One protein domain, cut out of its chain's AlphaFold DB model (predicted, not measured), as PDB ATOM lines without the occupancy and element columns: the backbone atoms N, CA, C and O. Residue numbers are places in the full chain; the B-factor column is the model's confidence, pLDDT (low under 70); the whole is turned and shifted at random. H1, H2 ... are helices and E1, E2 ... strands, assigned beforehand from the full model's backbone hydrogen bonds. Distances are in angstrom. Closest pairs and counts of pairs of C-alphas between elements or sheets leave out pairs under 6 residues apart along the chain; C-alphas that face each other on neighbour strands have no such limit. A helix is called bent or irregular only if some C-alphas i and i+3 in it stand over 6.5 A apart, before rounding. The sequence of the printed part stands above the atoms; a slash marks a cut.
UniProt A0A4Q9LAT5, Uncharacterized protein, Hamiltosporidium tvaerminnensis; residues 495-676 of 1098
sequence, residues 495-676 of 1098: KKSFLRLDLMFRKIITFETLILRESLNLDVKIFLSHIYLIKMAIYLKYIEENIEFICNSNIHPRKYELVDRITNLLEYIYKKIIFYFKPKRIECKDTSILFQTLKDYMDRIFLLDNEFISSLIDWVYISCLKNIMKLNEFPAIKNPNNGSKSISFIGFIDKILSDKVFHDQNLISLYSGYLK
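This is residues 495 to 676 of the 1098 residues of an uncharacterized protein of Hamiltosporidium tvaerminnensis (UniProt A0A4Q9LAT5). Four long helices, H1, H3, H4 and H6, make an up-and-down bundle, with H3 and H4 between H1 and H6. The short helices H5 and H8 pack on H6, H7 packs on H4, and the small strand hairpin E1 E2 packs on residues 559 to 567 of H4, at the end of the bundle where H1 begins. The printed part has 182 residues and is mostly helix, in the order H1 H2 H3 H4 H5 H6 E1 E2 H7 H8, the two strands antiparallel. It is compact, with a radius of gyration of the C-alphas of 16.4 A, and rounded, spanning 48 by 40 by 35 A.

Find C-alpha 496 at (17.968, 10.197, 19.346); from there H1 runs 34.7 A to residue 519. H2 is residues 524 to 527. H3, residues 530 to 552, spans 33.9 A and is irregular, with C-alphas 545 and 548 7.5 A apart and a kink of 42 degrees near residue 546. H4 begins at C-alpha 559, (2.796, 10.458, 21.197), and runs 32.0 A to residue 580. Next come H5, residues 594 to 604, and H6, residues 612 to 632, 30.6 A long. Then look for E1, residues 637 to 639, E2, 642 to 647, and H7, 649 to 656. H8 is residues 665 to 676, ending at (-4.764, 28.397, 40.022).

Start at the hub, H6, which touches five helices. H3 touches it at a shallow tilt of 14 degrees, the same way, the closest C-alphas, of Ala 537 and Val 620, 4.9 A apart. H4 touches it with residues 570 to 577 alone, at a steep tilt of 38 degrees, opposite ways, closest at Leu 570 and Cys 624, 6.6 A. H5 and H6 form a helical hairpin, closest at C-alphas 602 and 619, 6.6 A. H8 touches residues 625 to 632 of H6 alone, closest at C-alphas 674 and 632, 6.6 A. H7 touches residues 567 to 575 of H4 alone, closest at C-alphas 656 and 571, 5.8 A. H1 touches H4 with residues 501 to 512 alone, closest at C-alphas 505 and 562, 6.1 A; H1 and H6 are apart. H2 is close to but not clearly touching H1, with C-alphas 519 and 527 6.9 A apart. In the hairpin E1 E2, N 639 and O 645 are within hydrogen-bond range at 2.8 A. Every O i to N i+4 pair is within that range in H4, H7 and H8, against 19 of 20 in H1, 17 of 19 in H3, 6 of 7 in H5 and 16 of 17 in H6; H2 is too short for one.

The farthest C-alphas, of Asp 609 and Asn 641, are 50.4 A apart. The printed part has no cut, and its one long link is residues 581 to 593. Mean pLDDT of the printed part is 75.0; 45 residues are under 70, among them 517 to 528 and 578 to 595.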
ATOM      1  N   LYS A 495      17.082  10.006  14.640       60.97
ATOM      2  CA  LYS A 495      17.176  11.078  15.650       60.97
ATOM      3  C   LYS A 495      16.991  10.464  17.044       60.97
ATOM      4  O   LYS A 495      15.954   9.859  17.304       60.97
ATOM      5  N   LYS A 496      17.949  10.692  17.952       65.62
ATOM      6  CA  LYS A 496      17.968  10.197  19.346       65.62
ATOM      7  C   LYS A 496      16.616  10.338  20.065       65.62
ATOM      8  O   LYS A 496      16.188   9.450  20.793       65.62
ATOM      9  N   SER A 497      15.900  11.437  19.828       63.47
ATOM     10  CA  SER A 497      14.584  11.677  20.426       63.47
ATOM     11  C   SER A 497      13.472  10.755  19.909       63.47
ATOM     12  O   SER A 497      12.589  10.398  20.681       63.47
ATOM     13  N   PHE A 498      13.513  10.356  18.635       68.50
ATOM     14  CA  PHE A 498      12.547   9.432  18.037       68.50
ATOM     15  C   PHE A 498      12.725   8.021  18.604       68.50
ATOM     16  O   PHE A 498      11.766   7.430  19.092       68.50
ATOM     17  N   LEU A 499      13.970   7.532  18.637       69.00
ATOM     18  CA  LEU A 499      14.293   6.204  19.160       69.00
ATOM     19  C   LEU A 499      13.852   6.045  20.619       69.00
ATOM     20  O   LEU A 499      13.209   5.066  20.984       69.00
ATOM     21  N   ARG A 500      14.135   7.059  21.443       72.12
ATOM     22  CA  ARG A 500      13.783   7.065  22.865       72.12
ATOM     23  C   ARG A 500      12.277   6.894  23.102       72.12
ATOM     24  O   ARG A 500      11.888   6.185  24.025       72.12
ATOM     25  N   LEU A 501      11.431   7.497  22.264       72.00
ATOM     26  CA  LEU A 501       9.970   7.391  22.377       72.00
ATOM     27  C   LEU A 501       9.442   6.025  21.940       72.00
ATOM     28  O   LEU A 501       8.540   5.495  22.585       72.00
ATOM     29  N   ASP A 502      10.012   5.436  20.891       72.81
ATOM     30  CA  ASP A 502       9.646   4.086  20.449       72.81
ATOM     31  C   ASP A 502      10.023   3.023  21.497       72.81
ATOM     32  O   ASP A 502       9.255   2.091  21.748       72.81
ATOM     33  N   LEU A 503      11.161   3.199  22.179       71.44
ATOM     34  CA  LEU A 503      11.566   2.350  23.305       71.44
ATOM     35  C   LEU A 503      10.625   2.492  24.499       71.44
ATOM     36  O   LEU A 503      10.195   1.487  25.070       71.44
ATOM     37  N   MET A 504      10.260   3.727  24.849       75.62
ATOM     38  CA  MET A 504       9.250   3.985  25.878       75.62
ATOM     39  C   MET A 504       7.927   3.307  25.529       75.62
ATOM     40  O   MET A 504       7.323   2.674  26.390       75.62
ATOM     41  N   PHE A 505       7.504   3.379  24.265       77.25
ATOM     42  CA  PHE A 505       6.265   2.765  23.791       77.25
ATOM     43  C   PHE A 505       6.251   1.253  23.976       77.25
ATOM     44  O   PHE A 505       5.296   0.714  24.533       77.25
ATOM     45  N   ARG A 506       7.330   0.570  23.588       74.56
ATOM     46  CA  ARG A 506       7.461  -0.879  23.789       74.56
ATOM     47  C   ARG A 506       7.463  -1.240  25.273       74.56
ATOM     48  O   ARG A 506       6.681  -2.092  25.682       74.56
ATOM     49  N   LYS A 507       8.265  -0.543  26.088       75.06
ATOM     50  CA  LYS A 507       8.339  -0.773  27.540       75.06
ATOM     51  C   LYS A 507       6.977  -0.595  28.211       75.06
ATOM     52  O   LYS A 507       6.572  -1.451  28.993       75.06
ATOM     53  N   ILE A 508       6.248   0.471  27.879       78.12
ATOM     54  CA  ILE A 508       4.908   0.731  28.421       78.12
ATOM     55  C   ILE A 508       3.937  -0.389  28.054       78.12
ATOM     56  O   ILE A 508       3.209  -0.839  28.931       78.12
ATOM     57  N   ILE A 509       3.967  -0.903  26.821       78.06
ATOM     58  CA  ILE A 509       3.144  -2.057  26.425       78.06
ATOM     59  C   ILE A 509       3.509  -3.307  27.237       78.06
ATOM     60  O   ILE A 509       2.621  -4.033  27.688       78.06
ATOM     61  N   THR A 510       4.797  -3.567  27.468       75.25
ATOM     62  CA  THR A 510       5.232  -4.704  28.289       75.25
ATOM     63  C   THR A 510       4.735  -4.573  29.733       75.25
ATOM     64  O   THR A 510       4.210  -5.533  30.294       75.25
ATOM     65  N   PHE A 511       4.814  -3.384  30.336       75.25
ATOM     66  CA  PHE A 511       4.269  -3.158  31.681       75.25
ATOM     67  C   PHE A 511       2.748  -3.229  31.726       75.25
ATOM     68  O   PHE A 511       2.196  -3.852  32.630       75.25
ATOM     69  N   GLU A 512       2.072  -2.638  30.743       76.81
ATOM     70  CA  GLU A 512       0.621  -2.696  30.595       76.81
ATOM     71  C   GLU A 512       0.150  -4.148  30.506       76.81
ATOM     72  O   GLU A 512      -0.737  -4.550  31.253       76.81
ATOM     73  N   THR A 513       0.775  -4.968  29.661       76.44
ATOM     74  CA  THR A 513       0.422  -6.387  29.528       76.44
ATOM     75  C   THR A 513       0.708  -7.186  30.796       76.44
ATOM     76  O   THR A 513      -0.124  -8.012  31.168       76.44
ATOM     77  N   LEU A 514       1.819  -6.930  31.497       72.75
ATOM     78  CA  LEU A 514       2.118  -7.556  32.792       72.75
ATOM     79  C   LEU A 514       1.050  -7.220  33.845       72.75
ATOM     80  O   LEU A 514       0.520  -8.118  34.496       72.75
ATOM     81  N   ILE A 515       0.700  -5.939  33.969       73.31
ATOM     82  CA  ILE A 515      -0.288  -5.437  34.930       73.31
ATOM     83  C   ILE A 515      -1.696  -5.947  34.576       73.31
ATOM     84  O   ILE A 515      -2.416  -6.468  35.424       73.31
ATOM     85  N   LEU A 516      -2.101  -5.871  33.306       71.19
ATOM     86  CA  LEU A 516      -3.433  -6.298  32.876       71.19
ATOM     87  C   LEU A 516      -3.612  -7.821  32.952       71.19
ATOM     88  O   LEU A 516      -4.637  -8.272  33.467       71.19
ATOM     89  N   ARG A 517      -2.627  -8.616  32.508       67.81
ATOM     90  CA  ARG A 517      -2.694 -10.090  32.510       67.81
ATOM     91  C   ARG A 517      -2.810 -10.660  33.917       67.81
ATOM     92  O   ARG A 517      -3.613 -11.564  34.130       67.81
ATOM     93  N   GLU A 518      -2.045 -10.137  34.870       59.72
ATOM     94  CA  GLU A 518      -2.134 -10.586  36.264       59.72
ATOM     95  C   GLU A 518      -3.415 -10.092  36.950       59.72
ATOM     96  O   GLU A 518      -3.895 -10.726  37.884       59.72
ATOM     97  N   SER A 519      -4.043  -9.029  36.433       59.62
ATOM     98  CA  SER A 519      -5.313  -8.517  36.956       59.62
ATOM     99  C   SER A 519      -6.581  -9.202  36.420       59.62
ATOM    100  O   SER A 519      -7.640  -9.076  37.036       59.62
ATOM    101  N   LEU A 520      -6.487  -9.933  35.301       54.34
ATOM    102  CA  LEU A 520      -7.586 -10.726  34.727       54.34
ATOM    103  C   LEU A 520      -7.867 -12.016  35.524       54.34
ATOM    104  O   LEU A 520      -8.960 -12.569  35.422       54.34
ATOM    105  N   ASN A 521      -6.919 -12.461  36.357       51.25
ATOM    106  CA  ASN A 521      -7.081 -13.598  37.262       51.25
ATOM    107  C   ASN A 521      -7.528 -13.097  38.647       51.25
ATOM    108  O   ASN A 521      -6.742 -12.573  39.431       51.25
ATOM    109  N   LEU A 522      -8.828 -13.211  38.918       48.38
ATOM    110  CA  LEU A 522      -9.515 -12.708  40.112       48.38
ATOM    111  C   LEU A 522      -9.004 -13.329  41.429       48.38
ATOM    112  O   LEU A 522      -9.430 -14.420  41.790       48.38
ATOM    113  N   ASP A 523      -8.191 -12.587  42.190       56.03
ATOM    114  CA  ASP A 523      -8.206 -12.600  43.662       56.03
ATOM    115  C   ASP A 523      -7.567 -11.311  44.227       56.03
ATOM    116  O   ASP A 523      -6.471 -10.919  43.816       56.03
ATOM    117  N   VAL A 524      -8.215 -10.638  45.190       59.44
ATOM    118  CA  VAL A 524      -7.689  -9.400  45.825       59.44
ATOM    119  C   VAL A 524      -6.313  -9.657  46.454       59.44
ATOM    120  O   VAL A 524      -5.456  -8.780  46.476       59.44
ATOM    121  N   LYS A 525      -6.066 -10.897  46.891       59.72
ATOM    122  CA  LYS A 525      -4.793 -11.341  47.468       59.72
ATOM    123  C   LYS A 525      -3.613 -11.290  46.491       59.72
ATOM    124  O   LYS A 525      -2.509 -10.980  46.923       59.72
ATOM    125  N   ILE A 526      -3.824 -11.558  45.199       56.22
ATOM    126  CA  ILE A 526      -2.746 -11.569  44.192       56.22
ATOM    127  C   ILE A 526      -2.328 -10.136  43.845       56.22
ATOM    128  O   ILE A 526      -1.134  -9.833  43.805       56.22
ATOM    129  N   PHE A 527      -3.305  -9.233  43.699       56.25
ATOM    130  CA  PHE A 527      -3.061  -7.801  43.480       56.25
ATOM    131  C   PHE A 527      -2.278  -7.158  44.637       56.25
ATOM    132  O   PHE A 527      -1.522  -6.215  44.431       56.25
ATOM    133  N   LEU A 528      -2.435  -7.686  45.853       60.25
ATOM    134  CA  LEU A 528      -1.731  -7.229  47.056       60.25
ATOM    135  C   LEU A 528      -0.453  -8.004  47.362       60.25
ATOM    136  O   LEU A 528       0.142  -7.812  48.424       60.25
ATOM    137  N   SER A 529       0.001  -8.856  46.442       74.94
ATOM    138  CA  SER A 529       1.321  -9.457  46.573       74.94
ATOM    139  C   SER A 529       2.399  -8.368  46.529       74.94
ATOM    140  O   SER A 529       2.348  -7.428  45.730       74.94
ATOM    141  N   HIS A 530       3.406  -8.495  47.395       75.56
ATOM    142  CA  HIS A 530       4.534  -7.564  47.444       75.56
ATOM    143  C   HIS A 530       5.251  -7.463  46.087       75.56
ATOM    144  O   HIS A 530       5.593  -6.360  45.673       75.56
ATOM    145  N   ILE A 531       5.400  -8.582  45.361       75.25
ATOM    146  CA  ILE A 531       5.979  -8.635  44.005       75.25
ATOM    147  C   ILE A 531       5.255  -7.665  43.067       75.25
ATOM    148  O   ILE A 531       5.885  -6.892  42.343       75.25
ATOM    149  N   TYR A 532       3.925  -7.703  43.073       75.81
ATOM    150  CA  TYR A 532       3.116  -6.926  42.146       75.81
ATOM    151  C   TYR A 532       3.122  -5.434  42.491       75.81
ATOM    152  O   TYR A 532       3.319  -4.595  41.611       75.81
ATOM    153  N   LEU A 533       3.007  -5.098  43.780       79.31
ATOM    154  CA  LEU A 533       3.113  -3.719  44.257       79.31
ATOM    155  C   LEU A 533       4.494  -3.109  43.963       79.31
ATOM    156  O   LEU A 533       4.572  -1.951  43.556       79.31
ATOM    157  N   ILE A 534       5.570  -3.893  44.093       78.31
ATOM    158  CA  ILE A 534       6.928  -3.471  43.720       78.31
ATOM    159  C   ILE A 534       6.991  -3.181  42.215       78.31
ATOM    160  O   ILE A 534       7.383  -2.081  41.829       78.31
ATOM    161  N   LYS A 535       6.517  -4.097  41.358       76.81
ATOM    162  CA  LYS A 535       6.464  -3.893  39.894       76.81
ATOM    163  C   LYS A 535       5.654  -2.656  39.494       76.81
ATOM    164  O   LYS A 535       6.068  -1.923  38.598       76.81
ATOM    165  N   MET A 536       4.533  -2.393  40.166       80.75
ATOM    166  CA  MET A 536       3.746  -1.177  39.952       80.75
ATOM    167  C   MET A 536       4.506   0.086  40.347       80.75
ATOM    168  O   MET A 536       4.537   1.035  39.569       80.75
ATOM    169  N   ALA A 537       5.135   0.106  41.526       80.38
ATOM    170  CA  ALA A 537       5.915   1.255  41.983       80.38
ATOM    171  C   ALA A 537       7.048   1.587  41.002       80.38
ATOM    172  O   ALA A 537       7.247   2.748  40.645       80.38
ATOM    173  N   ILE A 538       7.728   0.555  40.501       76.62
ATOM    174  CA  ILE A 538       8.781   0.664  39.488       76.62
ATOM    175  C   ILE A 538       8.249   1.265  38.188       76.62
ATOM    176  O   ILE A 538       8.805   2.235  37.676       76.62
ATOM    177  N   TYR A 539       7.147   0.723  37.667       81.69
ATOM    178  CA  TYR A 539       6.517   1.246  36.460       81.69
ATOM    179  C   TYR A 539       6.102   2.717  36.610       81.69
ATOM    180  O   TYR A 539       6.347   3.534  35.724       81.69
ATOM    181  N   LEU A 540       5.509   3.085  37.746       85.19
ATOM    182  CA  LEU A 540       5.105   4.464  38.005       85.19
ATOM    183  C   LEU A 540       6.309   5.400  38.117       85.19
ATOM    184  O   LEU A 540       6.240   6.521  37.618       85.19
ATOM    185  N   LYS A 541       7.412   4.946  38.718       80.56
ATOM    186  CA  LYS A 541       8.672   5.696  38.754       80.56
ATOM    187  C   LYS A 541       9.248   5.890  37.347       80.56
ATOM    188  O   LYS A 541       9.662   6.994  37.008       80.56
ATOM    189  N   TYR A 542       9.184   4.861  36.499       78.56
ATOM    190  CA  TYR A 542       9.589   4.962  35.096       78.56
ATOM    191  C   TYR A 542       8.808   6.035  34.342       78.56
ATOM    192  O   TYR A 542       9.405   6.859  33.651       78.56
ATOM    193  N   ILE A 543       7.476   6.034  34.469       83.31
ATOM    194  CA  ILE A 543       6.649   7.082  33.863       83.31
ATOM    195  C   ILE A 543       7.049   8.434  34.445       83.31
ATOM    196  O   ILE A 543       7.249   9.376  33.683       83.31
ATOM    197  N   GLU A 544       7.223   8.524  35.764       83.00
ATOM    198  CA  GLU A 544       7.537   9.779  36.437       83.00
ATOM    199  C   GLU A 544       8.789  10.426  35.834       83.00
ATOM    200  O   GLU A 544       8.771  11.612  35.513       83.00
ATOM    201  N   GLU A 545       9.862   9.666  35.631       79.12
ATOM    202  CA  GLU A 545      11.130  10.166  35.086       79.12
ATOM    203  C   GLU A 545      11.060  10.550  33.598       79.12
ATOM    204  O   GLU A 545      11.892  11.320  33.121       79.12
ATOM    205  N   ASN A 546      10.069  10.044  32.855       77.75
ATOM    206  CA  ASN A 546      10.049  10.126  31.392       77.75
ATOM    207  C   ASN A 546       8.844  10.877  30.798       77.75
ATOM    208  O   ASN A 546       8.892  11.267  29.630       77.75
ATOM    209  N   ILE A 547       7.782  11.126  31.571       79.69
ATOM    210  CA  ILE A 547       6.537  11.739  31.081       79.69
ATOM    211  C   ILE A 547       6.744  13.152  30.527       79.69
ATOM    212  O   ILE A 547       6.132  13.511  29.527       79.69
ATOM    213  N   GLU A 548       7.668  13.925  31.098       80.62
ATOM    214  CA  GLU A 548       8.007  15.263  30.604       80.62
ATOM    215  C   GLU A 548       8.637  15.215  29.211       80.62
ATOM    216  O   GLU A 548       8.229  15.940  28.303       80.62
ATOM    217  N   PHE A 549       9.585  14.298  29.004       78.62
ATOM    218  CA  PHE A 549      10.197  14.084  27.697       78.62
ATOM    219  C   PHE A 549       9.160  13.636  26.653       78.62
ATOM    220  O   PHE A 549       9.154  14.135  25.525       78.62
ATOM    221  N   ILE A 550       8.244  12.741  27.039       77.75
ATOM    222  CA  ILE A 550       7.132  12.285  26.197       77.75
ATOM    223  C   ILE A 550       6.248  13.467  25.785       77.75
ATOM    224  O   ILE A 550       6.000  13.678  24.591       77.75
ATOM    225  N   CYS A 551       5.794  14.260  26.757       74.62
ATOM    226  CA  CYS A 551       4.878  15.374  26.536       74.62
ATOM    227  C   CYS A 551       5.520  16.531  25.756       74.62
ATOM    228  O   CYS A 551       4.830  17.160  24.954       74.62
ATOM    229  N   ASN A 552       6.830  16.755  25.886       74.94
ATOM    230  CA  ASN A 552       7.560  17.807  25.163       74.94
ATOM    231  C   ASN A 552       8.046  17.388  23.765       74.94
ATOM    232  O   ASN A 552       8.537  18.214  22.993       74.94
ATOM    233  N   SER A 553       7.909  16.114  23.393       73.00
ATOM    234  CA  SER A 553       8.306  15.656  22.063       73.00
ATOM    235  C   SER A 553       7.358  16.188  20.973       73.00
ATOM    236  O   SER A 553       6.150  15.947  20.995       73.00
ATOM    237  N   ASN A 554       7.897  16.935  20.002       60.97
ATOM    238  CA  ASN A 554       7.100  17.596  18.953       60.97
ATOM    239  C   ASN A 554       6.909  16.754  17.672       60.97
ATOM    240  O   ASN A 554       6.170  17.170  16.789       60.97
ATOM    241  N   ILE A 555       7.584  15.602  17.532       58.03
ATOM    242  CA  ILE A 555       7.807  14.953  16.217       58.03
ATOM    243  C   ILE A 555       7.332  13.479  16.165       58.03
ATOM    244  O   ILE A 555       7.466  12.826  15.135       58.03
ATOM    245  N   HIS A 556       6.746  12.916  17.230       64.25
ATOM    246  CA  HIS A 556       6.449  11.473  17.255       64.25
ATOM    247  C   HIS A 556       4.987  11.118  16.915       64.25
ATOM    248  O   HIS A 556       4.081  11.547  17.636       64.25
ATOM    249  N   PRO A 557       4.727  10.263  15.902       67.38
ATOM    250  CA  PRO A 557       3.370   9.913  15.463       67.38
ATOM    251  C   PRO A 557       2.562   9.145  16.522       67.38
ATOM    252  O   PRO A 557       1.338   9.229  16.547       67.38
ATOM    253  N   ARG A 558       3.235   8.435  17.441       73.19
ATOM    254  CA  ARG A 558       2.592   7.666  18.528       73.19
ATOM    255  C   ARG A 558       2.475   8.403  19.861       73.19
ATOM    256  O   ARG A 558       2.053   7.797  20.837       73.19
ATOM    257  N   LYS A 559       2.841   9.690  19.937       81.31
ATOM    258  CA  LYS A 559       2.796  10.458  21.197       81.31
ATOM    259  C   LYS A 559       1.425  10.373  21.871       81.31
ATOM    260  O   LYS A 559       1.344  10.072  23.055       81.31
ATOM    261  N   TYR A 560       0.361  10.609  21.103       84.31
ATOM    262  CA  TYR A 560      -1.004  10.541  21.617       84.31
ATOM    263  C   TYR A 560      -1.347   9.139  22.137       84.31
ATOM    264  O   TYR A 560      -1.824   9.018  23.256       84.31
ATOM    265  N   GLU A 561      -1.052   8.085  21.366       84.38
ATOM    266  CA  GLU A 561      -1.327   6.698  21.772       84.38
ATOM    267  C   GLU A 561      -0.568   6.315  23.050       84.38
ATOM    268  O   GLU A 561      -1.124   5.676  23.938       84.38
ATOM    269  N   LEU A 562       0.690   6.743  23.169       84.81
ATOM    270  CA  LEU A 562       1.509   6.487  24.348       84.81
ATOM    271  C   LEU A 562       0.907   7.128  25.603       84.81
ATOM    272  O   LEU A 562       0.759   6.466  26.627       84.81
ATOM    273  N   VAL A 563       0.548   8.411  25.519       85.69
ATOM    274  CA  VAL A 563      -0.051   9.125  26.652       85.69
ATOM    275  C   VAL A 563      -1.445   8.574  26.965       85.69
ATOM    276  O   VAL A 563      -1.796   8.469  28.139       85.69
ATOM    277  N   ASP A 564      -2.217   8.147  25.962       86.50
ATOM    278  CA  ASP A 564      -3.521   7.503  26.169       86.50
ATOM    279  C   ASP A 564      -3.364   6.201  26.964       86.50
ATOM    280  O   ASP A 564      -4.027   6.002  27.976       86.50
ATOM    281  N   ARG A 565      -2.404   5.346  26.587       86.88
ATOM    282  CA  ARG A 565      -2.095   4.108  27.323       86.88
ATOM    283  C   ARG A 565      -1.643   4.381  28.753       86.88
ATOM    284  O   ARG A 565      -2.171   3.770  29.681       86.88
ATOM    285  N   ILE A 566      -0.709   5.318  28.945       86.81
ATOM    286  CA  ILE A 566      -0.234   5.710  30.280       86.81
ATOM    287  C   ILE A 566      -1.411   6.177  31.138       86.81
ATOM    288  O   ILE A 566      -1.581   5.694  32.253       86.81
ATOM    289  N   THR A 567      -2.239   7.089  30.624       87.00
ATOM    290  CA  THR A 567      -3.384   7.625  31.369       87.00
ATOM    291  C   THR A 567      -4.426   6.543  31.658       87.00
ATOM    292  O   THR A 567      -4.850   6.409  32.800       87.00
ATOM    293  N   ASN A 568      -4.772   5.686  30.698       85.81
ATOM    294  CA  ASN A 568      -5.688   4.563  30.922       85.81
ATOM    295  C   ASN A 568      -5.184   3.609  32.019       85.81
ATOM    296  O   ASN A 568      -5.959   3.185  32.880       85.81
ATOM    297  N   LEU A 569      -3.884   3.299  32.028       84.25
ATOM    298  CA  LEU A 569      -3.304   2.427  33.042       84.25
ATOM    299  C   LEU A 569      -3.205   3.112  34.413       84.25
ATOM    300  O   LEU A 569      -3.516   2.490  35.425       84.25
ATOM    301  N   LEU A 570      -2.811   4.390  34.463       86.38
ATOM    302  CA  LEU A 570      -2.780   5.176  35.701       86.38
ATOM    303  C   LEU A 570      -4.163   5.241  36.345       86.38
ATOM    304  O   LEU A 570      -4.282   5.014  37.545       86.38
ATOM    305  N   GLU A 571      -5.209   5.493  35.555       85.31
ATOM    306  CA  GLU A 571      -6.595   5.460  36.026       85.31
ATOM    307  C   GLU A 571      -6.939   4.087  36.615       85.31
ATOM    308  O   GLU A 571      -7.480   4.009  37.719       85.31
ATOM    309  N   TYR A 572      -6.599   3.006  35.906       81.75
ATOM    310  CA  TYR A 572      -6.857   1.642  36.358       81.75
ATOM    311  C   TYR A 572      -6.186   1.340  37.705       81.75
ATOM    312  O   TYR A 572      -6.849   0.892  38.644       81.75
ATOM    313  N   ILE A 573      -4.886   1.629  37.820       81.31
ATOM    314  CA  ILE A 573      -4.100   1.428  39.044       81.31
ATOM    315  C   ILE A 573      -4.681   2.264  40.185       81.31
ATOM    316  O   ILE A 573      -4.938   1.748  41.273       81.31
ATOM    317  N   TYR A 574      -4.937   3.544  39.926       82.12
ATOM    318  CA  TYR A 574      -5.443   4.488  40.911       82.12
ATOM    319  C   TYR A 574      -6.816   4.069  41.459       82.12
ATOM    320  O   TYR A 574      -7.004   4.004  42.677       82.12
ATOM    321  N   LYS A 575      -7.749   3.688  40.576       78.12
ATOM    322  CA  LYS A 575      -9.071   3.173  40.964       78.12
ATOM    323  C   LYS A 575      -8.961   1.910  41.810       78.12
ATOM    324  O   LYS A 575      -9.657   1.797  42.815       78.12
ATOM    325  N   LYS A 576      -8.078   0.973  41.448       76.31
ATOM    326  CA  LYS A 576      -7.884  -0.269  42.212       76.31
ATOM    327  C   LYS A 576      -7.301  -0.004  43.599       76.31
ATOM    328  O   LYS A 576      -7.821  -0.542  44.569       76.31
ATOM    329  N   ILE A 577      -6.284   0.849  43.717       74.62
ATOM    330  CA  ILE A 577      -5.659   1.147  45.014       74.62
ATOM    331  C   ILE A 577      -6.656   1.802  45.962       74.62
ATOM    332  O   ILE A 577      -6.804   1.343  47.086       74.62
ATOM    333  N   ILE A 578      -7.384   2.823  45.514       68.50
ATOM    334  CA  ILE A 578      -8.262   3.588  46.411       68.50
ATOM    335  C   ILE A 578      -9.566   2.849  46.711       68.50
ATOM    336  O   ILE A 578     -10.158   3.037  47.773       68.50
ATOM    337  N   PHE A 579     -10.014   1.972  45.810       66.19
ATOM    338  CA  PHE A 579     -11.149   1.102  46.096       66.19
ATOM    339  C   PHE A 579     -10.853   0.141  47.257       66.19
ATOM    340  O   PHE A 579     -11.730  -0.096  48.086       66.19
ATOM    341  N   TYR A 580      -9.626  -0.386  47.339       66.06
ATOM    342  CA  TYR A 580      -9.234  -1.334  48.387       66.06
ATOM    343  C   TYR A 580      -8.591  -0.677  49.616       66.06
ATOM    344  O   TYR A 580      -8.704  -1.219  50.715       66.06
ATOM    345  N   PHE A 581      -7.965   0.494  49.469       68.88
ATOM    346  CA  PHE A 581      -7.244   1.185  50.538       68.88
ATOM    347  C   PHE A 581      -7.751   2.598  50.725       68.88
ATOM    348  O   PHE A 581      -7.896   3.363  49.779       68.88
ATOM    349  N   LYS A 582      -7.970   2.971  51.986       66.50
ATOM    350  CA  LYS A 582      -8.265   4.353  52.345       66.50
ATOM    351  C   LYS A 582      -6.936   5.123  52.367       66.50
ATOM    352  O   LYS A 582      -6.173   4.910  53.311       66.50
ATOM    353  N   PRO A 583      -6.643   5.987  51.378       65.94
ATOM    354  CA  PRO A 583      -5.368   6.694  51.335       65.94
ATOM    355  C   PRO A 583      -5.195   7.563  52.583       65.94
ATOM    356  O   PRO A 583      -6.156   8.176  53.070       65.94
ATOM    357  N   LYS A 584      -3.970   7.620  53.119       67.50
ATOM    358  CA  LYS A 584      -3.637   8.582  54.175       67.50
ATOM    359  C   LYS A 584      -3.720   9.993  53.589       67.50
ATOM    360  O   LYS A 584      -3.191  10.275  52.513       67.50
ATOM    361  N   ARG A 585      -4.396  10.893  54.308       68.56
ATOM    362  CA  ARG A 585      -4.379  12.318  53.971       68.56
ATOM    363  C   ARG A 585      -2.960  12.833  54.171       68.56
ATOM    364  O   ARG A 585      -2.394  12.655  55.247       68.56
ATOM    365  N   ILE A 586      -2.421  13.494  53.157       68.25
ATOM    366  CA  ILE A 586      -1.137  14.174  53.258       68.25
ATOM    367  C   ILE A 586      -1.464  15.624  53.595       68.25
ATOM    368  O   ILE A 586      -2.075  16.335  52.799       68.25
ATOM    369  N   GLU A 587      -1.167  16.042  54.826       58.12
ATOM    370  CA  GLU A 587      -1.442  17.409  55.271       58.12
ATOM    371  C   GLU A 587      -0.572  18.394  54.490       58.12
ATOM    372  O   GLU A 587       0.602  18.593  54.791       58.12
ATOM    373  N   CYS A 588      -1.155  19.021  53.472       55.69
ATOM    374  CA  CYS A 588      -0.502  20.069  52.711       55.69
ATOM    375  C   CYS A 588      -1.178  21.404  53.021       55.69
ATOM    376  O   CYS A 588      -2.371  21.577  52.773       55.69
ATOM    377  N   LYS A 589      -0.424  22.340  53.610       50.81
ATOM    378  CA  LYS A 589      -0.921  23.690  53.928       50.81
ATOM    379  C   LYS A 589      -1.021  24.579  52.686       50.81
ATOM    380  O   LYS A 589      -1.817  25.511  52.682       50.81
ATOM    381  N   ASP A 590      -0.242  24.279  51.647       56.12
ATOM    382  CA  ASP A 590      -0.238  25.013  50.386       56.12
ATOM    383  C   ASP A 590      -0.059  24.055  49.201       56.12
ATOM    384  O   ASP A 590       0.927  23.325  49.109       56.12
ATOM    385  N   THR A 591      -1.001  24.115  48.260       55.06
ATOM    386  CA  THR A 591      -0.973  23.416  46.968       55.06
ATOM    387  C   THR A 591       0.333  23.616  46.183       55.06
ATOM    388  O   THR A 591       0.707  22.726  45.423       55.06
ATOM    389  N   SER A 592       1.050  24.731  46.385       56.38
ATOM    390  CA  SER A 592       2.341  25.009  45.735       56.38
ATOM    391  C   SER A 592       3.502  24.146  46.267       56.38
ATOM    392  O   SER A 592       4.442  23.853  45.532       56.38
ATOM    393  N   ILE A 593       3.412  23.669  47.517       66.38
ATOM    394  CA  ILE A 593       4.443  22.867  48.208       66.38
ATOM    395  C   ILE A 593       4.123  21.362  48.119       66.38
ATOM    396  O   ILE A 593       4.884  20.508  48.582       66.38
ATOM    397  N   LEU A 594       3.003  20.996  47.488       67.75
ATOM    398  CA  LEU A 594       2.520  19.618  47.434       67.75
ATOM    399  C   LEU A 594       3.538  18.661  46.805       67.75
ATOM    400  O   LEU A 594       3.738  17.573  47.332       67.75
ATOM    401  N   PHE A 595       4.244  19.074  45.747       67.44
ATOM    402  CA  PHE A 595       5.253  18.226  45.105       67.44
ATOM    403  C   PHE A 595       6.408  17.886  46.054       67.44
ATOM    404  O   PHE A 595       6.769  16.718  46.200       67.44
ATOM    405  N   GLN A 596       6.945  18.897  46.744       72.81
ATOM    406  CA  GLN A 596       8.012  18.701  47.722       72.81
ATOM    407  C   GLN A 596       7.523  17.857  48.902       72.81
ATOM    408  O   GLN A 596       8.206  16.930  49.313       72.81
ATOM    409  N   THR A 597       6.295  18.091  49.374       76.44
ATOM    410  CA  THR A 597       5.686  17.307  50.460       76.44
ATOM    411  C   THR A 597       5.535  15.831  50.078       76.44
ATOM    412  O   THR A 597       5.854  14.950  50.874       76.44
ATOM    413  N   LEU A 598       5.081  15.541  48.852       75.06
ATOM    414  CA  LEU A 598       4.967  14.174  48.335       75.06
ATOM    415  C   LEU A 598       6.341  13.517  48.187       75.06
ATOM    416  O   LEU A 598       6.490  12.347  48.530       75.06
ATOM    417  N   LYS A 599       7.349  14.261  47.715       77.50
ATOM    418  CA  LYS A 599       8.732  13.786  47.606       77.50
ATOM    419  C   LYS A 599       9.331  13.469  48.980       77.50
ATOM    420  O   LYS A 599       9.795  12.356  49.197       77.50
ATOM    421  N   ASP A 600       9.219  14.390  49.931       79.19
ATOM    422  CA  ASP A 600       9.732  14.204  51.288       79.19
ATOM    423  C   ASP A 600       9.009  13.074  52.029       79.19
ATOM    424  O   ASP A 600       9.585  12.433  52.910       79.19
ATOM    425  N   TYR A 601       7.721  12.859  51.737       80.25
ATOM    426  CA  TYR A 601       6.989  11.723  52.279       80.25
ATOM    427  C   TYR A 601       7.516  10.422  51.679       80.25
ATOM    428  O   TYR A 601       7.850   9.524  52.442       80.25
ATOM    429  N   MET A 602       7.668  10.346  50.351       77.75
ATOM    430  CA  MET A 602       8.217   9.186  49.632       77.75
ATOM    431  C   MET A 602       9.569   8.733  50.171       77.75
ATOM    432  O   MET A 602       9.743   7.547  50.451       77.75
ATOM    433  N   ASP A 603      10.476   9.679  50.406       78.00
ATOM    434  CA  ASP A 603      11.806   9.403  50.956       78.00
ATOM    435  C   ASP A 603      11.738   8.834  52.390       78.00
ATOM    436  O   ASP A 603      12.655   8.150  52.847       78.00
ATOM    437  N   ARG A 604      10.622   9.064  53.100       81.88
ATOM    438  CA  ARG A 604      10.383   8.624  54.482       81.88
ATOM    439  C   ARG A 604       9.414   7.446  54.627       81.88
ATOM    440  O   ARG A 604       9.373   6.871  55.710       81.88
ATOM    441  N   ILE A 605       8.676   7.020  53.591       83.19
ATOM    442  CA  ILE A 605       7.645   5.950  53.665       83.19
ATOM    443  C   ILE A 605       8.165   4.674  54.342       83.19
ATOM    444  O   ILE A 605       7.472   4.050  55.155       83.19
ATOM    445  N   PHE A 606       9.394   4.278  54.006       82.50
ATOM    446  CA  PHE A 606      10.029   3.070  54.534       82.50
ATOM    447  C   PHE A 606      10.784   3.297  55.853       82.50
ATOM    448  O   PHE A 606      11.285   2.337  56.421       82.50
ATOM    449  N   LEU A 607      10.810   4.526  56.373       79.75
ATOM    450  CA  LEU A 607      11.316   4.864  57.709       79.75
ATOM    451  C   LEU A 607      10.202   4.932  58.768       79.75
ATOM    452  O   LEU A 607      10.494   4.881  59.954       79.75
ATOM    453  N   LEU A 608       8.933   5.056  58.357       77.56
ATOM    454  CA  LEU A 608       7.777   5.114  59.264       77.56
ATOM    455  C   LEU A 608       7.464   3.749  59.896       77.56
ATOM    456  O   LEU A 608       7.677   2.727  59.253       77.56
ATOM    457  N   ASP A 609       6.837   3.709  61.072       72.88
ATOM    458  CA  ASP A 609       6.366   2.467  61.724       72.88
ATOM    459  C   ASP A 609       5.085   1.905  61.071       72.88
ATOM    460  O   ASP A 609       4.012   1.830  61.664       72.88
ATOM    461  N   ASN A 610       5.189   1.540  59.797       76.69
ATOM    462  CA  ASN A 610       4.144   0.909  58.993       76.69
ATOM    463  C   ASN A 610       4.611  -0.487  58.537       76.69
ATOM    464  O   ASN A 610       5.789  -0.660  58.194       76.69
ATOM    465  N   GLU A 611       3.676  -1.440  58.424       81.81
ATOM    466  CA  GLU A 611       3.911  -2.729  57.754       81.81
ATOM    467  C   GLU A 611       4.401  -2.531  56.311       81.81
ATOM    468  O   GLU A 611       3.971  -1.609  55.615       81.81
ATOM    469  N   PHE A 612       5.271  -3.427  55.831       83.25
ATOM    470  CA  PHE A 612       5.899  -3.305  54.510       83.25
ATOM    471  C   PHE A 612       4.884  -3.211  53.360       83.25
ATOM    472  O   PHE A 612       5.021  -2.345  52.500       83.25
ATOM    473  N   ILE A 613       3.831  -4.038  53.377       82.44
ATOM    474  CA  ILE A 613       2.764  -4.006  52.362       82.44
ATOM    475  C   ILE A 613       2.013  -2.668  52.391       82.44
ATOM    476  O   ILE A 613       1.763  -2.087  51.338       82.44
ATOM    477  N   SER A 614       1.713  -2.127  53.578       82.31
ATOM    478  CA  SER A 614       1.092  -0.801  53.700       82.31
ATOM    479  C   SER A 614       2.005   0.300  53.157       82.31
ATOM    480  O   SER A 614       1.531   1.170  52.433       82.31
ATOM    481  N   SER A 615       3.306   0.249  53.461       85.06
ATOM    482  CA  SER A 615       4.298   1.177  52.904       85.06
ATOM    483  C   SER A 615       4.387   1.074  51.373       85.06
ATOM    484  O   SER A 615       4.473   2.095  50.700       85.06
ATOM    485  N   LEU A 616       4.323  -0.135  50.804       84.19
ATOM    486  CA  LEU A 616       4.284  -0.339  49.352       84.19
ATOM    487  C   LEU A 616       3.028   0.271  48.718       84.19
ATOM    488  O   LEU A 616       3.119   0.913  47.677       84.19
ATOM    489  N   ILE A 617       1.862   0.105  49.336       84.25
ATOM    490  CA  ILE A 617       0.612   0.683  48.826       84.25
ATOM    491  C   ILE A 617       0.663   2.211  48.869       84.25
ATOM    492  O   ILE A 617       0.321   2.852  47.873       84.25
ATOM    493  N   ASP A 618       1.139   2.789  49.979       83.88
ATOM    494  CA  ASP A 618       1.350   4.235  50.112       83.88
ATOM    495  C   ASP A 618       2.312   4.743  49.020       83.88
ATOM    496  O   ASP A 618       2.072   5.785  48.407       83.88
ATOM    497  N   TRP A 619       3.358   3.971  48.705       85.56
ATOM    498  CA  TRP A 619       4.292   4.296  47.630       85.56
ATOM    499  C   TRP A 619       3.630   4.294  46.248       85.56
ATOM    500  O   TRP A 619       3.742   5.276  45.507       85.56
ATOM    501  N   VAL A 620       2.925   3.225  45.877       86.69
ATOM    502  CA  VAL A 620       2.255   3.147  44.569       86.69
ATOM    503  C   VAL A 620       1.222   4.273  44.445       86.69
ATOM    504  O   VAL A 620       1.173   4.961  43.425       86.69
ATOM    505  N   TYR A 621       0.460   4.539  45.509       86.06
ATOM    506  CA  TYR A 621      -0.501   5.638  45.565       86.06
ATOM    507  C   TYR A 621       0.150   7.009  45.321       86.06
ATOM    508  O   TYR A 621      -0.299   7.767  44.458       86.06
ATOM    509  N   ILE A 622       1.236   7.326  46.031       85.81
ATOM    510  CA  ILE A 622       1.913   8.620  45.881       85.81
ATOM    511  C   ILE A 622       2.604   8.733  44.525       85.81
ATOM    512  O   ILE A 622       2.578   9.799  43.913       85.81
ATOM    513  N   SER A 623       3.155   7.638  44.002       86.25
ATOM    514  CA  SER A 623       3.730   7.614  42.654       86.25
ATOM    515  C   SER A 623       2.662   7.883  41.590       86.25
ATOM    516  O   SER A 623       2.916   8.634  40.649       86.25
ATOM    517  N   CYS A 624       1.440   7.360  41.755       87.06
ATOM    518  CA  CYS A 624       0.305   7.750  40.917       87.06
ATOM    519  C   CYS A 624       0.036   9.258  41.029       87.06
ATOM    520  O   CYS A 624       0.011   9.932  40.006       87.06
ATOM    521  N   LEU A 625      -0.094   9.814  42.242       85.25
ATOM    522  CA  LEU A 625      -0.337  11.254  42.430       85.25
ATOM    523  C   LEU A 625       0.747  12.133  41.783       85.25
ATOM    524  O   LEU A 625       0.414  13.118  41.128       85.25
ATOM    525  N   LYS A 626       2.028  11.766  41.909       85.19
ATOM    526  CA  LYS A 626       3.149  12.484  41.278       85.19
ATOM    527  C   LYS A 626       3.063  12.456  39.751       85.19
ATOM    528  O   LYS A 626       3.285  13.477  39.110       85.19
ATOM    529  N   ASN A 627       2.694  11.320  39.159       85.50
ATOM    530  CA  ASN A 627       2.473  11.229  37.713       85.50
ATOM    531  C   ASN A 627       1.277  12.076  37.252       85.50
ATOM    532  O   ASN A 627       1.362  12.766  36.237       85.50
ATOM    533  N   ILE A 628       0.190  12.082  38.027       84.31
ATOM    534  CA  ILE A 628      -0.989  12.925  37.780       84.31
ATOM    535  C   ILE A 628      -0.618  14.412  37.857       84.31
ATOM    536  O   ILE A 628      -1.046  15.193  37.013       84.31
ATOM    537  N   MET A 629       0.223  14.803  38.820       79.50
ATOM    538  CA  MET A 629       0.775  16.158  38.906       79.50
ATOM    539  C   MET A 629       1.568  16.545  37.671       79.50
ATOM    540  O   MET A 629       1.343  17.622  37.142       79.50
ATOM    541  N   LYS A 630       2.466  15.684  37.185       79.81
ATOM    542  CA  LYS A 630       3.255  16.004  35.989       79.81
ATOM    543  C   LYS A 630       2.367  16.223  34.768       79.81
ATOM    544  O   LYS A 630       2.630  17.125  33.988       79.81
ATOM    545  N   LEU A 631       1.259  15.488  34.630       77.62
ATOM    546  CA  LEU A 631       0.280  15.737  33.559       77.62
ATOM    547  C   LEU A 631      -0.330  17.151  33.597       77.62
ATOM    548  O   LEU A 631      -0.745  17.645  32.554       77.62
ATOM    549  N   ASN A 632      -0.376  17.800  34.765       77.25
ATOM    550  CA  ASN A 632      -0.847  19.180  34.927       77.25
ATOM    551  C   ASN A 632       0.074  20.211  34.241       77.25
ATOM    552  O   ASN A 632      -0.370  21.278  33.826       77.25
ATOM    553  N   GLU A 633       1.366  19.907  34.116       73.06
ATOM    554  CA  GLU A 633       2.365  20.836  33.576       73.06
ATOM    555  C   GLU A 633       2.290  20.969  32.046       73.06
ATOM    556  O   GLU A 633       2.909  21.867  31.473       73.06
ATOM    557  N   PHE A 634       1.509  20.116  31.371       72.12
ATOM    558  CA  PHE A 634       1.467  20.034  29.912       72.12
ATOM    559  C   PHE A 634       0.108  20.448  29.325       72.12
ATOM    560  O   PHE A 634      -0.941  20.129  29.890       72.12
ATOM    561  N   PRO A 635       0.098  21.115  28.153       70.19
ATOM    562  CA  PRO A 635      -1.138  21.425  27.441       70.19
ATOM    563  C   PRO A 635      -1.819  20.152  26.917       70.19
ATOM    564  O   PRO A 635      -1.174  19.120  26.713       70.19
ATOM    565  N   ALA A 636      -3.121  20.244  26.630       76.00
ATOM    566  CA  ALA A 636      -3.890  19.127  26.096       76.00
ATOM    567  C   ALA A 636      -3.283  18.561  24.799       76.00
ATOM    568  O   ALA A 636      -3.074  19.269  23.809       76.00
ATOM    569  N   ILE A 637      -3.052  17.248  24.783       79.00
ATOM    570  CA  ILE A 637      -2.488  16.535  23.637       79.00
ATOM    571  C   ILE A 637      -3.638  16.108  22.729       79.00
ATOM    572  O   ILE A 637      -4.422  15.222  23.074       79.00
ATOM    573  N   LYS A 638      -3.754  16.744  21.559       79.00
ATOM    574  CA  LYS A 638      -4.781  16.423  20.557       79.00
ATOM    575  C   LYS A 638      -4.472  15.107  19.847       79.00
ATOM    576  O   LYS A 638      -3.317  14.814  19.539       79.00
ATOM    577  N   ASN A 639      -5.513  14.335  19.555       79.75
ATOM    578  CA  ASN A 639      -5.397  13.132  18.745       79.75
ATOM    579  C   ASN A 639      -5.130  13.529  17.283       79.75
ATOM    580  O   ASN A 639      -5.949  14.247  16.700       79.75
ATOM    581  N   PRO A 640      -4.033  13.053  16.666       74.25
ATOM    582  CA  PRO A 640      -3.704  13.391  15.282       74.25
ATOM    583  C   PRO A 640      -4.751  12.887  14.276       74.25
ATOM    584  O   PRO A 640      -4.929  13.499  13.230       74.25
ATOM    585  N   ASN A 641      -5.482  11.817  14.608       75.50
ATOM    586  CA  ASN A 641      -6.480  11.190  13.736       75.50
ATOM    587  C   ASN A 641      -7.916  11.661  14.019       75.50
ATOM    588  O   ASN A 641      -8.820  11.389  13.234       75.50
ATOM    589  N   ASN A 642      -8.159  12.330  15.151       74.19
ATOM    590  CA  ASN A 642      -9.477  12.849  15.511       74.19
ATOM    591  C   ASN A 642      -9.342  14.109  16.374       74.19
ATOM    592  O   ASN A 642      -9.301  14.022  17.599       74.19
ATOM    593  N   GLY A 643      -9.345  15.283  15.745       63.31
ATOM    594  CA  GLY A 643      -9.123  16.565  16.424       63.31
ATOM    595  C   GLY A 643     -10.103  16.910  17.557       63.31
ATOM    596  O   GLY A 643      -9.820  17.832  18.317       63.31
ATOM    597  N   SER A 644     -11.216  16.178  17.701       66.81
ATOM    598  CA  SER A 644     -12.162  16.329  18.821       66.81
ATOM    599  C   SER A 644     -11.769  15.554  20.086       66.81
ATOM    600  O   SER A 644     -12.290  15.837  21.160       66.81
ATOM    601  N   LYS A 645     -10.848  14.585  19.985       75.69
ATOM    602  CA  LYS A 645     -10.313  13.849  21.134       75.69
ATOM    603  C   LYS A 645      -8.988  14.460  21.571       75.69
ATOM    604  O   LYS A 645      -8.054  14.572  20.780       75.69
ATOM    605  N   SER A 646      -8.876  14.787  22.850       78.31
ATOM    606  CA  SER A 646      -7.633  15.250  23.464       78.31
ATOM    607  C   SER A 646      -7.448  14.628  24.836       78.31
ATOM    608  O   SER A 646      -8.425  14.373  25.536       78.31
ATOM    609  N   ILE A 647      -6.196  14.425  25.229       80.94
ATOM    610  CA  ILE A 647      -5.842  14.023  26.588       80.94
ATOM    611  C   ILE A 647      -5.406  15.281  27.326       80.94
ATOM    612  O   ILE A 647      -4.445  15.933  26.920       80.94
ATOM    613  N   SER A 648      -6.126  15.634  28.383       81.62
ATOM    614  CA  SER A 648      -5.802  16.756  29.260       81.62
ATOM    615  C   SER A 648      -5.818  16.294  30.711       81.62
ATOM    616  O   SER A 648      -6.485  15.309  31.044       81.62
ATOM    617  N   PHE A 649      -5.111  17.020  31.580       84.88
ATOM    618  CA  PHE A 649      -5.138  16.781  33.023       84.88
ATOM    619  C   PHE A 649      -6.578  16.689  33.539       84.88
ATOM    620  O   PHE A 649      -6.954  15.710  34.180       84.88
ATOM    621  N   ILE A 650      -7.419  17.662  33.179       84.00
ATOM    622  CA  ILE A 650      -8.796  17.698  33.666       84.00
ATOM    623  C   ILE A 650      -9.665  16.572  33.098       84.00
ATOM    624  O   ILE A 650     -10.473  16.003  33.829       84.00
ATOM    625  N   GLY A 651      -9.454  16.187  31.835       82.44
ATOM    626  CA  GLY A 651     -10.129  15.035  31.236       82.44
ATOM    627  C   GLY A 651      -9.758  13.721  31.926       82.44
ATOM    628  O   GLY A 651     -10.607  12.853  32.113       82.44
ATOM    629  N   PHE A 652      -8.509  13.590  32.374       84.62
ATOM    630  CA  PHE A 652      -8.063  12.438  33.149       84.62
ATOM    631  C   PHE A 652      -8.688  12.396  34.557       84.62
ATOM    632  O   PHE A 652      -9.188  11.347  34.973       84.62
ATOM    633  N   ILE A 653      -8.741  13.531  35.269       86.00
ATOM    634  CA  ILE A 653      -9.440  13.626  36.565       86.00
ATOM    635  C   ILE A 653     -10.927  13.265  36.407       86.00
ATOM    636  O   ILE A 653     -11.467  12.501  37.207       86.00
ATOM    637  N   ASP A 654     -11.582  13.743  35.345       84.81
ATOM    638  CA  ASP A 654     -12.980  13.415  35.047       84.81
ATOM    639  C   ASP A 654     -13.220  11.909  34.874       84.81
ATOM    640  O   ASP A 654     -14.225  11.360  35.345       84.81
ATOM    641  N   LYS A 655     -12.254  11.237  34.237       82.94
ATOM    642  CA  LYS A 655     -12.257   9.794  34.006       82.94
ATOM    643  C   LYS A 655     -12.123   9.010  35.313       82.94
ATOM    644  O   LYS A 655     -12.913   8.094  35.552       82.94
ATOM    645  N   ILE A 656     -11.221   9.428  36.204       81.38
ATOM    646  CA  ILE A 656     -11.084   8.862  37.557       81.38
ATOM    647  C   ILE A 656     -12.402   8.962  38.340       81.38
ATOM    648  O   ILE A 656     -12.831   7.985  38.953       81.38
ATOM    649  N   LEU A 657     -13.061  10.123  38.303       77.50
ATOM    650  CA  LEU A 657     -14.240  10.419  39.126       77.50
ATOM    651  C   LEU A 657     -15.555   9.817  38.623       77.50
ATOM    652  O   LEU A 657     -16.576   9.935  39.303       77.50
ATOM    653  N   SER A 658     -15.559   9.198  37.442       72.00
ATOM    654  CA  SER A 658     -16.762   8.603  36.844       72.00
ATOM    655  C   SER A 658     -17.389   7.476  37.689       72.00
ATOM    656  O   SER A 658     -18.593   7.231  37.574       72.00
ATOM    657  N   ASP A 659     -16.627   6.858  38.601       64.06
ATOM    658  CA  ASP A 659     -17.104   5.799  39.496       64.06
ATOM    659  C   ASP A 659     -17.696   6.352  40.814       64.06
ATOM    660  O   ASP A 659     -17.054   7.067  41.584       64.06
ATOM    661  N   LYS A 660     -18.956   5.986  41.100       54.91
ATOM    662  CA  LYS A 660     -19.886   6.637  42.060       54.91
ATOM    663  C   LYS A 660     -19.518   6.595  43.565       54.91
ATOM    664  O   LYS A 660     -20.339   7.009  44.388       54.91
ATOM    665  N   VAL A 661     -18.355   6.069  43.964       55.38
ATOM    666  CA  VAL A 661     -18.033   5.743  45.381       55.38
ATOM    667  C   VAL A 661     -16.786   6.482  45.911       55.38
ATOM    668  O   VAL A 661     -16.369   6.275  47.047       55.38
ATOM    669  N   PHE A 662     -16.189   7.365  45.114       64.62
ATOM    670  CA  PHE A 662     -14.803   7.797  45.300       64.62
ATOM    671  C   PHE A 662     -14.631   9.176  45.977       64.62
ATOM    672  O   PHE A 662     -15.008  10.188  45.393       64.62
ATOM    673  N   HIS A 663     -13.977   9.252  47.146       71.56
ATOM    674  CA  HIS A 663     -13.536  10.524  47.748       71.56
ATOM    675  C   HIS A 663     -12.055  10.470  48.172       71.56
ATOM    676  O   HIS A 663     -11.711   9.752  49.111       71.56
ATOM    677  N   ASP A 664     -11.200  11.250  47.499       78.12
ATOM    678  CA  ASP A 664      -9.772  11.424  47.812       78.12
ATOM    679  C   ASP A 664      -9.423  12.918  47.949       78.12
ATOM    680  O   ASP A 664      -9.517  13.688  46.993       78.12
ATOM    681  N   GLN A 665      -8.989  13.317  49.146       75.19
ATOM    682  CA  GLN A 665      -8.635  14.701  49.479       75.19
ATOM    683  C   GLN A 665      -7.349  15.184  48.790       75.19
ATOM    684  O   GLN A 665      -7.239  16.372  48.469       75.19
ATOM    685  N   ASN A 666      -6.395  14.289  48.510       79.00
ATOM    686  CA  ASN A 666      -5.161  14.651  47.813       79.00
ATOM    687  C   ASN A 666      -5.469  14.977  46.338       79.00
ATOM    688  O   ASN A 666      -4.950  15.956  45.806       79.00
ATOM    689  N   LEU A 667      -6.396  14.244  45.706       81.00
ATOM    690  CA  LEU A 667      -6.857  14.532  44.339       81.00
ATOM    691  C   LEU A 667      -7.595  15.874  44.236       81.00
ATOM    692  O   LEU A 667      -7.408  16.608  43.267       81.00
ATOM    693  N   ILE A 668      -8.405  16.224  45.240       79.06
ATOM    694  CA  ILE A 668      -9.092  17.525  45.263       79.06
ATOM    695  C   ILE A 668      -8.078  18.667  45.426       79.06
ATOM    696  O   ILE A 668      -8.203  19.706  44.779       79.06
ATOM    697  N   SER A 669      -7.034  18.459  46.232       76.81
ATOM    698  CA  SER A 669      -5.936  19.424  46.384       76.81
ATOM    699  C   SER A 669      -5.195  19.650  45.060       76.81
ATOM    700  O   SER A 669      -4.893  20.790  44.709       76.81
ATOM    701  N   LEU A 670      -4.971  18.584  44.282       78.69
ATOM    702  CA  LEU A 670      -4.398  18.670  42.935       78.69
ATOM    703  C   LEU A 670      -5.278  19.451  41.964       78.69
ATOM    704  O   LEU A 670      -4.784  20.313  41.238       78.69
ATOM    705  N   TYR A 671      -6.580  19.177  41.980       82.25
ATOM    706  CA  TYR A 671      -7.553  19.906  41.178       82.25
ATOM    707  C   TYR A 671      -7.574  21.407  41.522       82.25
ATOM    708  O   TYR A 671      -7.528  22.239  40.619       82.25
ATOM    709  N   SER A 672      -7.554  21.768  42.811       77.31
ATOM    710  CA  SER A 672      -7.452  23.173  43.240       77.31
ATOM    711  C   SER A 672      -6.151  23.831  42.764       77.31
ATOM    712  O   SER A 672      -6.183  24.944  42.243       77.31
ATOM    713  N   GLY A 673      -5.012  23.135  42.864       74.31
ATOM    714  CA  GLY A 673      -3.733  23.627  42.339       74.31
ATOM    715  C   GLY A 673      -3.760  23.895  40.828       74.31
ATOM    716  O   GLY A 673      -3.259  24.927  40.381       74.31
ATOM    717  N   TYR A 674      -4.390  23.011  40.047       78.19
ATOM    718  CA  TYR A 674      -4.587  23.196  38.603       78.19
ATOM    719  C   TYR A 674      -5.418  24.435  38.267       78.19
ATOM    720  O   TYR A 674      -5.035  25.213  37.394       78.19
ATOM    721  N   LEU A 675      -6.525  24.670  38.980       76.31
ATOM    722  CA  LEU A 675      -7.362  25.848  38.738       76.31
ATOM    723  C   LEU A 675      -6.580  27.158  38.896       76.31
ATOM    724  O   LEU A 675      -6.782  28.089  38.115       76.31
ATOM    725  N   LYS A 676      -5.634  27.225  39.840       71.25
ATOM    726  CA  LYS A 676      -4.764  28.397  40.022       71.25
ATOM    727  C   LYS A 676      -3.793  28.594  38.854       71.25
ATOM    728  O   LYS A 676      -3.655  29.718  38.358       71.25
TER     729      LYS A 676